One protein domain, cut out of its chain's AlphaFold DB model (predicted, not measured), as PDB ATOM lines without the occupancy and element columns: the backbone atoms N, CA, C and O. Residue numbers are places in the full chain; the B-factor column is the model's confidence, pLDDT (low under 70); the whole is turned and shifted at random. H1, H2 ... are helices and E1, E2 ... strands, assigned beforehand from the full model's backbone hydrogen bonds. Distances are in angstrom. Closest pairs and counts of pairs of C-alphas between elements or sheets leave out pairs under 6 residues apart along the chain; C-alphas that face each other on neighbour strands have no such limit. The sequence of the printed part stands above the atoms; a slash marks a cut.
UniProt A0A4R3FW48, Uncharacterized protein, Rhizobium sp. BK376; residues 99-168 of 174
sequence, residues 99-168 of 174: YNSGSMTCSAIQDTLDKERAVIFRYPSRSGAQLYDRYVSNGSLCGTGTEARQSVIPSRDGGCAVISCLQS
ATOM      1  N   TYR A  99     -19.255 -23.708 -51.953       90.44
ATOM      2  CA  TYR A  99     -19.314 -22.515 -52.797       90.44
ATOM      3  C   TYR A  99     -19.660 -21.272 -51.985       90.44
ATOM      4  O   TYR A  99     -20.360 -21.338 -50.976       90.44
ATOM      5  N   ASN A 100     -19.186 -20.112 -52.435       90.88
ATOM      6  CA  ASN A 100     -19.593 -18.829 -51.873       90.88
ATOM      7  C   ASN A 100     -20.851 -18.336 -52.602       90.88
ATOM      8  O   ASN A 100     -20.760 -17.882 -53.745       90.88
ATOM      9  N   SER A 101     -22.014 -18.401 -51.946       88.19
ATOM     10  CA  SER A 101     -23.284 -18.025 -52.583       88.19
ATOM     11  C   SER A 101     -23.321 -16.546 -52.962       88.19
ATOM     12  O   SER A 101     -23.872 -16.202 -54.000       88.19
ATOM     13  N   GLY A 102     -22.649 -15.675 -52.198       89.50
ATOM     14  CA  GLY A 102     -22.585 -14.238 -52.483       89.50
ATOM     15  C   GLY A 102     -21.854 -13.891 -53.784       89.50
ATOM     16  O   GLY A 102     -22.070 -12.821 -54.342       89.50
ATOM     17  N   SER A 103     -21.016 -14.799 -54.295       90.19
ATOM     18  CA  SER A 103     -20.329 -14.631 -55.584       90.19
ATOM     19  C   SER A 103     -21.100 -15.201 -56.783       90.19
ATOM     20  O   SER A 103     -20.722 -14.950 -57.926       90.19
ATOM     21  N   MET A 104     -22.185 -15.946 -56.538       93.38
ATOM     22  CA  MET A 104     -22.968 -16.646 -57.559       93.38
ATOM     23  C   MET A 104     -24.334 -15.992 -57.770       93.38
ATOM     24  O   MET A 104     -24.911 -15.416 -56.851       93.38
ATOM     25  N   THR A 105     -24.868 -16.101 -58.984       95.38
ATOM     26  CA  THR A 105     -26.252 -15.711 -59.287       95.38
ATOM     27  C   THR A 105     -27.228 -16.743 -58.724       95.38
ATOM     28  O   THR A 105     -26.862 -17.905 -58.527       95.38
ATOM     29  N   CYS A 106     -28.486 -16.362 -58.486       94.81
ATOM     30  CA  CYS A 106     -29.481 -17.316 -57.976       94.81
ATOM     31  C   CYS A 106     -29.719 -18.482 -58.954       94.81
ATOM     32  O   CYS A 106     -29.832 -19.625 -58.524       94.81
ATOM     33  N   SER A 107     -29.685 -18.222 -60.268       95.06
ATOM     34  CA  SER A 107     -29.744 -19.282 -61.287       95.06
ATOM     35  C   SER A 107     -28.589 -20.271 -61.137       95.06
ATOM     36  O   SER A 107     -28.821 -21.471 -61.083       95.06
ATOM     37  N   ALA A 108     -27.355 -19.778 -60.984       94.31
ATOM     38  CA  ALA A 108     -26.194 -20.648 -60.822       94.31
ATOM     39  C   ALA A 108     -26.256 -21.466 -59.522       94.31
ATOM     40  O   ALA A 108     -25.816 -22.610 -59.497       94.31
ATOM     41  N   ILE A 109     -26.808 -20.899 -58.444       94.31
ATOM     42  CA  ILE A 109     -27.038 -21.614 -57.180       94.31
ATOM     43  C   ILE A 109     -27.992 -22.794 -57.393       94.31
ATOM     44  O   ILE A 109     -27.673 -23.903 -56.963       94.31
ATOM     45  N   GLN A 110     -29.123 -22.571 -58.072       94.25
ATOM     46  CA  GLN A 110     -30.085 -23.637 -58.367       94.25
ATOM     47  C   GLN A 110     -29.490 -24.686 -59.307       94.25
ATOM     48  O   GLN A 110     -29.565 -25.871 -59.005       94.25
ATOM     49  N   ASP A 111     -28.792 -24.266 -60.366       94.56
ATOM     50  CA  ASP A 111     -28.129 -25.187 -61.295       94.56
ATOM     51  C   ASP A 111     -27.125 -26.097 -60.576       94.56
ATOM     52  O   ASP A 111     -27.012 -27.285 -60.882       94.56
ATOM     53  N   THR A 112     -26.369 -25.553 -59.618       92.88
ATOM     54  CA  THR A 112     -25.429 -26.337 -58.811       92.88
ATOM     55  C   THR A 112     -26.163 -27.279 -57.859       92.88
ATOM     56  O   THR A 112     -25.766 -28.439 -57.740       92.88
ATOM     57  N   LEU A 113     -27.250 -26.835 -57.220       92.12
ATOM     58  CA  LEU A 113     -28.081 -27.702 -56.380       92.12
ATOM     59  C   LEU A 113     -28.706 -28.845 -57.183       92.12
ATOM     60  O   LEU A 113     -28.721 -29.973 -56.699       92.12
ATOM     61  N   ASP A 114     -29.163 -28.595 -58.406       92.50
ATOM     62  CA  ASP A 114     -29.757 -29.616 -59.270       92.50
ATOM     63  C   ASP A 114     -28.723 -30.645 -59.745       92.50
ATOM     64  O   ASP A 114     -29.013 -31.846 -59.799       92.50
ATOM     65  N   LYS A 115     -27.492 -30.197 -60.028       90.75
ATOM     66  CA  LYS A 115     -26.376 -31.063 -60.442       90.75
ATOM     67  C   LYS A 115     -25.834 -31.911 -59.297       90.75
ATOM     68  O   LYS A 115     -25.669 -33.116 -59.454       90.75
ATOM     69  N   GLU A 116     -25.545 -31.292 -58.156       90.19
ATOM     70  CA  GLU A 116     -24.873 -31.953 -57.028       90.19
ATOM     71  C   GLU A 116     -25.852 -32.546 -56.012       90.19
ATOM     72  O   GLU A 116     -25.456 -33.309 -55.133       90.19
ATOM     73  N   ARG A 117     -27.140 -32.209 -56.127       91.12
ATOM     74  CA  ARG A 117     -28.251 -32.588 -55.240       91.12
ATOM     75  C   ARG A 117     -28.152 -32.046 -53.813       91.12
ATOM     76  O   ARG A 117     -29.199 -31.741 -53.239       91.12
ATOM     77  N   ALA A 118     -26.951 -31.894 -53.260       90.12
ATOM     78  CA  ALA A 118     -26.686 -31.331 -51.946       90.12
ATOM     79  C   ALA A 118     -25.348 -30.578 -51.904       90.12
ATOM     80  O   ALA A 118     -24.311 -31.126 -52.263       90.12
ATOM     81  N   VAL A 119     -25.367 -29.343 -51.401       91.81
ATOM     82  CA  VAL A 119     -24.241 -28.398 -51.472       91.81
ATOM     83  C   VAL A 119     -24.101 -27.641 -50.153       91.81
ATOM     84  O   VAL A 119     -25.102 -27.379 -49.482       91.81
ATOM     85  N   ILE A 120     -22.877 -27.260 -49.769       92.00
ATOM     86  CA  ILE A 120     -22.654 -26.318 -48.661       92.00
ATOM     87  C   ILE A 120     -22.381 -24.930 -49.229       92.00
ATOM     88  O   ILE A 120     -21.381 -24.714 -49.919       92.00
ATOM     89  N   PHE A 121     -23.240 -23.974 -48.883       92.38
ATOM     90  CA  PHE A 121     -23.021 -22.575 -49.223       92.38
ATOM     91  C   PHE A 121     -22.393 -21.820 -48.056       92.38
ATOM     92  O   PHE A 121     -22.770 -21.981 -46.896       92.38
ATOM     93  N   ARG A 122     -21.427 -20.971 -48.400       92.69
ATOM     94  CA  ARG A 122     -20.745 -20.044 -47.505       92.69
ATOM     95  C   ARG A 122     -21.260 -18.630 -47.767       92.69
ATOM     96  O   ARG A 122     -21.118 -18.135 -48.884       92.69
ATOM     97  N   TYR A 123     -21.783 -17.960 -46.741       91.12
ATOM     98  CA  TYR A 123     -22.169 -16.539 -46.807       91.12
ATOM     99  C   TYR A 123     -22.141 -15.854 -45.428       91.12
ATOM    100  O   TYR A 123     -22.215 -16.541 -44.409       91.12
ATOM    101  N   PRO A 124     -21.927 -14.528 -45.360       89.06
ATOM    102  CA  PRO A 124     -21.918 -13.813 -44.088       89.06
ATOM    103  C   PRO A 124     -23.333 -13.716 -43.497       89.06
ATOM    104  O   PRO A 124     -24.306 -13.479 -44.213       89.06
ATOM    105  N   SER A 125     -23.446 -13.884 -42.183       86.38
ATOM    106  CA  SER A 125     -24.650 -13.579 -41.418       86.38
ATOM    107  C   SER A 125     -24.847 -12.066 -41.310       86.38
ATOM    108  O   SER A 125     -23.931 -11.272 -41.540       86.38
ATOM    109  N   ARG A 126     -26.030 -11.653 -40.842       83.88
ATOM    110  CA  ARG A 126     -26.287 -10.249 -40.478       83.88
ATOM    111  C   ARG A 126     -25.379  -9.742 -39.351       83.88
ATOM    112  O   ARG A 126     -25.118  -8.550 -39.287       83.88
ATOM    113  N   SER A 127     -24.898 -10.634 -38.485       86.31
ATOM    114  CA  SER A 127     -23.963 -10.319 -37.398       86.31
ATOM    115  C   SER A 127     -22.488 -10.337 -37.832       86.31
ATOM    116  O   SER A 127     -21.612 -10.145 -36.996       86.31
ATOM    117  N   GLY A 128     -22.198 -10.576 -39.118       84.88
ATOM    118  CA  GLY A 128     -20.837 -10.625 -39.665       84.88
ATOM    119  C   GLY A 128     -20.123 -11.971 -39.500       84.88
ATOM    120  O   GLY A 128     -19.019 -12.146 -40.010       84.88
ATOM    121  N   ALA A 129     -20.747 -12.951 -38.839       88.88
ATOM    122  CA  ALA A 129     -20.213 -14.304 -38.730       88.88
ATOM    123  C   ALA A 129     -20.364 -15.058 -40.059       88.88
ATOM    124  O   ALA A 129     -21.373 -14.939 -40.747       88.88
ATOM    125  N   GLN A 130     -19.381 -15.873 -40.429       89.00
ATOM    126  CA  GLN A 130     -19.482 -16.687 -41.636       89.00
ATOM    127  C   GLN A 130     -20.361 -17.917 -41.382       89.00
ATOM    128  O   GLN A 130     -19.995 -18.776 -40.583       89.00
ATOM    129  N   LEU A 131     -21.481 -18.025 -42.094       89.81
ATOM    130  CA  LEU A 131     -22.362 -19.187 -42.034       89.81
ATOM    131  C   LEU A 131     -21.961 -20.228 -43.075       89.81
ATOM    132  O   LEU A 131     -21.501 -19.893 -44.173       89.81
ATOM    133  N   TYR A 132     -22.142 -21.487 -42.685       89.44
ATOM    134  CA  TYR A 132     -21.906 -22.676 -43.490       89.44
ATOM    135  C   TYR A 132     -23.092 -23.608 -43.293       89.44
ATOM    136  O   TYR A 132     -23.133 -24.376 -42.335       89.44
ATOM    137  N   ASP A 133     -24.059 -23.520 -44.192       88.00
ATOM    138  CA  ASP A 133     -25.267 -24.332 -44.130       88.00
ATOM    139  C   ASP A 133     -25.344 -25.252 -45.351       88.00
ATOM    140  O   ASP A 133     -24.904 -24.912 -46.456       88.00
ATOM    141  N   ARG A 134     -25.883 -26.454 -45.129       88.94
ATOM    142  CA  ARG A 134     -26.135 -27.438 -46.183       88.94
ATOM    143  C   ARG A 134     -27.526 -27.227 -46.764       88.94
ATOM    144  O   ARG A 134     -28.514 -27.201 -46.028       88.94
ATOM    145  N   TYR A 135     -27.584 -27.185 -48.086       92.25
ATOM    146  CA  TYR A 135     -28.804 -27.038 -48.865       92.25
ATOM    147  C   TYR A 135     -28.968 -28.201 -49.825       92.25
ATOM    148  O   TYR A 135     -27.990 -28.820 -50.245       92.25
ATOM    149  N   VAL A 136     -30.217 -28.510 -50.146       92.81
ATOM    150  CA  VAL A 136     -30.592 -29.627 -51.012       92.81
ATOM    151  C   VAL A 136     -31.489 -29.145 -52.147       92.81
ATOM    152  O   VAL A 136     -32.218 -28.169 -51.991       92.81
ATOM    153  N   SER A 137     -31.447 -29.849 -53.278       93.12
ATOM    154  CA  SER A 137     -32.358 -29.607 -54.414       93.12
ATOM    155  C   SER A 137     -33.808 -29.980 -54.099       93.12
ATOM    156  O   SER A 137     -34.739 -29.339 -54.573       93.12
ATOM    157  N   ASN A 138     -34.022 -31.017 -53.285       91.75
ATOM    158  CA  ASN A 138     -35.350 -31.517 -52.944       91.75
ATOM    159  C   ASN A 138     -35.405 -31.960 -51.477       91.75
ATOM    160  O   ASN A 138     -34.446 -32.527 -50.953       91.75
ATOM    161  N   GLY A 139     -36.551 -31.747 -50.829       88.06
ATOM    162  CA  GLY A 139     -36.823 -32.207 -49.471       88.06
ATOM    163  C   GLY A 139     -36.745 -33.724 -49.281       88.06
ATOM    164  O   GLY A 139     -36.458 -34.170 -48.178       88.06
ATOM    165  N   SER A 140     -36.892 -34.525 -50.342       88.75
ATOM    166  CA  SER A 140     -36.665 -35.979 -50.282       88.75
ATOM    167  C   SER A 140     -35.217 -36.365 -49.949       88.75
ATOM    168  O   SER A 140     -34.950 -37.509 -49.601       88.75
ATOM    169  N   LEU A 141     -34.273 -35.426 -50.085       89.25
ATOM    170  CA  LEU A 141     -32.862 -35.596 -49.726       89.25
ATOM    171  C   LEU A 141     -32.581 -35.238 -48.260       89.25
ATOM    172  O   LEU A 141     -31.432 -35.310 -47.810       89.25
ATOM    173  N   CYS A 142     -33.607 -34.812 -47.521       88.62
ATOM    174  CA  CYS A 142     -33.535 -34.685 -46.078       88.62
ATOM    175  C   CYS A 142     -33.579 -36.078 -45.441       88.62
ATOM    176  O   CYS A 142     -34.336 -36.953 -45.853       88.62
ATOM    177  N   GLY A 143     -32.711 -36.295 -44.453       85.00
ATOM    178  CA  GLY A 143     -32.633 -37.568 -43.745       85.00
ATOM    179  C   GLY A 143     -33.861 -37.814 -42.867       85.00
ATOM    180  O   GLY A 143     -34.624 -36.898 -42.549       85.00
ATOM    181  N   THR A 144     -34.024 -39.053 -42.418       84.69
ATOM    182  CA  THR A 144     -35.067 -39.426 -41.454       84.69
ATOM    183  C   THR A 144     -34.985 -38.563 -40.191       84.69
ATOM    184  O   THR A 144     -33.902 -38.395 -39.632       84.69
ATOM    185  N   GLY A 145     -36.120 -38.023 -39.734       84.38
ATOM    186  CA  GLY A 145     -36.183 -37.126 -38.568       84.38
ATOM    187  C   GLY A 145     -35.867 -35.654 -38.870       84.38
ATOM    188  O   GLY A 145     -35.839 -34.833 -37.950       84.38
ATOM    189  N   THR A 146     -35.658 -35.306 -40.144       86.56
ATOM    190  CA  THR A 146     -35.505 -33.918 -40.592       86.56
ATOM    191  C   THR A 146     -36.602 -33.512 -41.569       86.56
ATOM    192  O   THR A 146     -37.073 -34.322 -42.362       86.56
ATOM    193  N   GLU A 147     -37.003 -32.249 -41.510       89.50
ATOM    194  CA  GLU A 147     -38.007 -31.637 -42.369       89.50
ATOM    195  C   GLU A 147     -37.364 -30.630 -43.317       89.50
ATOM    196  O   GLU A 147     -36.453 -29.878 -42.955       89.50
ATOM    197  N   ALA A 148     -37.859 -30.610 -44.549       91.44
ATOM    198  CA  ALA A 148     -37.436 -29.665 -45.562       91.44
ATOM    199  C   ALA A 148     -38.066 -28.295 -45.297       91.44
ATOM    200  O   ALA A 148     -39.284 -28.139 -45.353       91.44
ATOM    201  N   ARG A 149     -37.232 -27.282 -45.050       90.94
ATOM    202  CA  ARG A 149     -37.672 -25.901 -44.858       90.94
ATOM    203  C   ARG A 149     -37.030 -24.973 -45.869       90.94
ATOM    204  O   ARG A 149     -35.810 -24.962 -46.050       90.94
ATOM    205  N   GLN A 150     -37.866 -24.143 -46.478       91.12
ATOM    206  CA  GLN A 150     -37.418 -23.095 -47.376       91.12
ATOM    207  C   GLN A 150     -36.730 -21.976 -46.583       91.12
ATOM    208  O   GLN A 150     -37.214 -21.528 -45.542       91.12
ATOM    209  N   SER A 151     -35.580 -21.538 -47.072       90.38
ATOM    210  CA  SER A 151     -34.767 -20.461 -46.508       90.38
ATOM    211  C   SER A 151     -34.237 -19.587 -47.636       90.38
ATOM    212  O   SER A 151     -34.197 -20.013 -48.789       90.38
ATOM    213  N   VAL A 152     -33.863 -18.352 -47.315       92.00
ATOM    214  CA  VAL A 152     -33.354 -17.400 -48.303       92.00
ATOM    215  C   VAL A 152     -31.910 -17.077 -47.971       92.00
ATOM    216  O   VAL A 152     -31.623 -16.587 -46.879       92.00
ATOM    217  N   ILE A 153     -31.018 -17.346 -48.920       92.12
ATOM    218  CA  ILE A 153     -29.593 -17.030 -48.808       92.12
ATOM    219  C   ILE A 153     -29.243 -15.829 -49.685       92.12
ATOM    220  O   ILE A 153     -29.878 -15.621 -50.725       92.12
ATOM    221  N   PRO A 154     -28.241 -15.024 -49.301       92.69
ATOM    222  CA  PRO A 154     -27.742 -13.967 -50.163       92.69
ATOM    223  C   PRO A 154     -27.015 -14.570 -51.371       92.69
ATOM    224  O   PRO A 154     -26.194 -15.486 -51.249       92.69
ATOM    225  N   SER A 155     -27.319 -14.011 -52.533       93.62
ATOM    226  CA  SER A 155     -26.688 -14.262 -53.824       93.62
ATOM    227  C   SER A 155     -26.274 -12.933 -54.456       93.62
ATOM    228  O   SER A 155     -26.644 -11.863 -53.966       93.62
ATOM    229  N   ARG A 156     -25.521 -12.989 -55.554       92.62
ATOM    230  CA  ARG A 156     -25.023 -11.800 -56.254       92.62
ATOM    231  C   ARG A 156     -26.143 -10.863 -56.719       92.62
ATOM    232  O   ARG A 156     -25.981  -9.651 -56.649       92.62
ATOM    233  N   ASP A 157     -27.268 -11.424 -57.163       92.12
ATOM    234  CA  ASP A 157     -28.393 -10.659 -57.718       92.12
ATOM    235  C   ASP A 157     -29.528 -10.438 -56.694       92.12
ATOM    236  O   ASP A 157     -30.601  -9.957 -57.051       92.12
ATOM    237  N   GLY A 158     -29.319 -10.797 -55.418       91.19
ATOM    238  CA  GLY A 158     -30.307 -10.636 -54.344       91.19
ATOM    239  C   GLY A 158     -30.520 -11.897 -53.503       91.19
ATOM    240  O   GLY A 158     -29.611 -12.703 -53.324       91.19
ATOM    241  N   GLY A 159     -31.718 -12.076 -52.947       91.56
ATOM    242  CA  GLY A 159     -32.066 -13.267 -52.166       91.56
ATOM    243  C   GLY A 159     -32.438 -14.454 -53.055       91.56
ATOM    244  O   GLY A 159     -33.230 -14.301 -53.979       91.56
ATOM    245  N   CYS A 160     -31.906 -15.639 -52.754       93.94
ATOM    246  CA  CYS A 160     -32.229 -16.877 -53.462       93.94
ATOM    247  C   CYS A 160     -32.907 -17.879 -52.522       93.94
ATOM    248  O   CYS A 160     -32.415 -18.124 -51.418       93.94
ATOM    249  N   ALA A 161     -34.036 -18.447 -52.950       93.44
ATOM    250  CA  ALA A 161     -34.793 -19.414 -52.164       93.44
ATOM    251  C   ALA A 161     -34.213 -20.826 -52.324       93.44
ATOM    252  O   ALA A 161     -34.151 -21.363 -53.427       93.44
ATOM    253  N   VAL A 162     -33.827 -21.431 -51.207       94.25
ATOM    254  CA  VAL A 162     -33.167 -22.738 -51.134       94.25
ATOM    255  C   VAL A 162     -33.792 -23.592 -50.035       94.25
ATOM    256  O   VAL A 162     -34.384 -23.077 -49.081       94.25
ATOM    257  N   ILE A 163     -33.656 -24.912 -50.146       94.31
ATOM    258  CA  ILE A 163     -34.207 -25.855 -49.169       94.31
ATOM    259  C   ILE A 163     -33.099 -26.288 -48.215       94.31
ATOM    260  O   ILE A 163     -32.058 -26.791 -48.632       94.31
ATOM    261  N   SER A 164     -33.340 -26.106 -46.920       92.38
ATOM    262  CA  SER A 164     -32.491 -26.610 -45.841       92.38
ATOM    263  C   SER A 164     -33.233 -27.694 -45.069       92.38
ATOM    264  O   SER A 164     -34.449 -27.608 -44.903       92.38
ATOM    265  N   CYS A 165     -32.518 -28.698 -44.575       90.56
ATOM    266  CA  CYS A 165     -33.106 -29.710 -43.700       90.56
ATOM    267  C   CYS A 165     -32.952 -29.268 -42.242       90.56
ATOM    268  O   CYS A 165     -31.843 -28.960 -41.801       90.56
ATOM    269  N   LEU A 166     -34.057 -29.228 -41.503       87.56
ATOM    270  CA  LEU A 166     -34.098 -28.915 -40.074       87.56
ATOM    271  C   LEU A 166     -34.533 -30.137 -39.280       87.56
ATOM    272  O   LEU A 166     -35.298 -30.950 -39.782       87.56
ATOM    273  N   GLN A 167     -34.071 -30.278 -38.042       84.00
ATOM    274  CA  GLN A 167     -34.558 -31.353 -37.179       84.00
ATOM    275  C   GLN A 167     -36.020 -31.090 -36.797       84.00
ATOM    276  O   GLN A 167     -36.357 -29.990 -36.371       84.00
ATOM    277  N   SER A 168     -36.876 -32.103 -36.963       74.50
ATOM    278  CA  SER A 168     -38.316 -32.020 -36.657       74.50
ATOM    279  C   SER A 168     -38.572 -31.961 -35.140       74.50
ATOM    280  O   SER A 168     -39.458 -31.258 -34.661       74.50
TER     281      SER A 168
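What this domain is: This is residues 99 to 168 of the 174 residues of an uncharacterized protein of Rhizobium sp. BK376 (UniProt A0A4R3FW48). Two antiparallel hairpins, E1 with E2 and E3 with E4, join over a short stretch of E2 and E4 into one strongly twisted, curled sheet, and the single helix H1 packs slantwise on one face of it. The curl brings the edge strands E1 and E3 back to 7.0 A at the C-alphas of Tyr 123 and Pro 154. The printed part has 70 residues, with one named helix and four named strands in the order H1, E1, E2, E3, E4; the sheet's order is E1, E2, E4, E3, antiparallel throughout, and the class is mixed, helices and strands. The whole is compact, with a radius of gyration of the C-alphas of 11.7 A and spans of 32 by 28 by 15 A.

Where its parts are: E4 covers residues 158 to 167, 27.2 A from first to last C-alpha, and ends at C-alpha 167 at (-34.558, -31.353, -37.179). E3, residues 146 to 155, is 25.3 A long. E3 bends by 52 degrees at residue 149, and E4 bends by 50 degrees at residue 163. E1, residues 118 to 124, is 19.8 A long and E2, residues 130 to 136, is 19.5 A long. H1, residues 106 to 116, is 15.4 A long and begins at C-alpha 106 at (-29.481, -17.316, -57.976).

How they stand to each other: In the sheet, E4 and E3 form a hairpin, antiparallel at 157 degrees, with N 151 and O 162 2.8 A apart and N 160 and O 153 2.9 A apart, within hydrogen-bond range. E1 and E2 form the other hairpin, antiparallel at 155 degrees, with N 119 and O 135 at 2.9 A. E2 and E4 are antiparallel neighbours; C-alphas 135 and 164 face each other at 4.8 A, and N 136 and O 163 are 2.9 A apart. E1 and E4 are apart, and so are E2 and E3. Residues 99 to 100 pair with residues 121 to 122 of E1, parallel. H1 is on the sheet at a height of 8.4 A. It lies over E2, slantwise to the strands at 56 degrees to E2 on the local plane, and only just over E3, on which 3 of its C-alphas fall. Its closest C-alphas to E4 are those of Cys 106 and Cys 160, 5.3 A, and to E2 those of Leu 113 and Val 136, 6.2 A. In H1 every O i to N i+4 pair is within hydrogen-bond range.

The domain as a whole: The two C-alphas farthest apart, those of Thr 144 and Asp 157, are 33.7 A apart. The printed part has no cut. The links H1 to E1, E1 to E2 and E3 to E4 are tight, and E2 to E3, with 9 residues, is short. The mean pLDDT of the printed part is 90.4, and no printed residue is under 70.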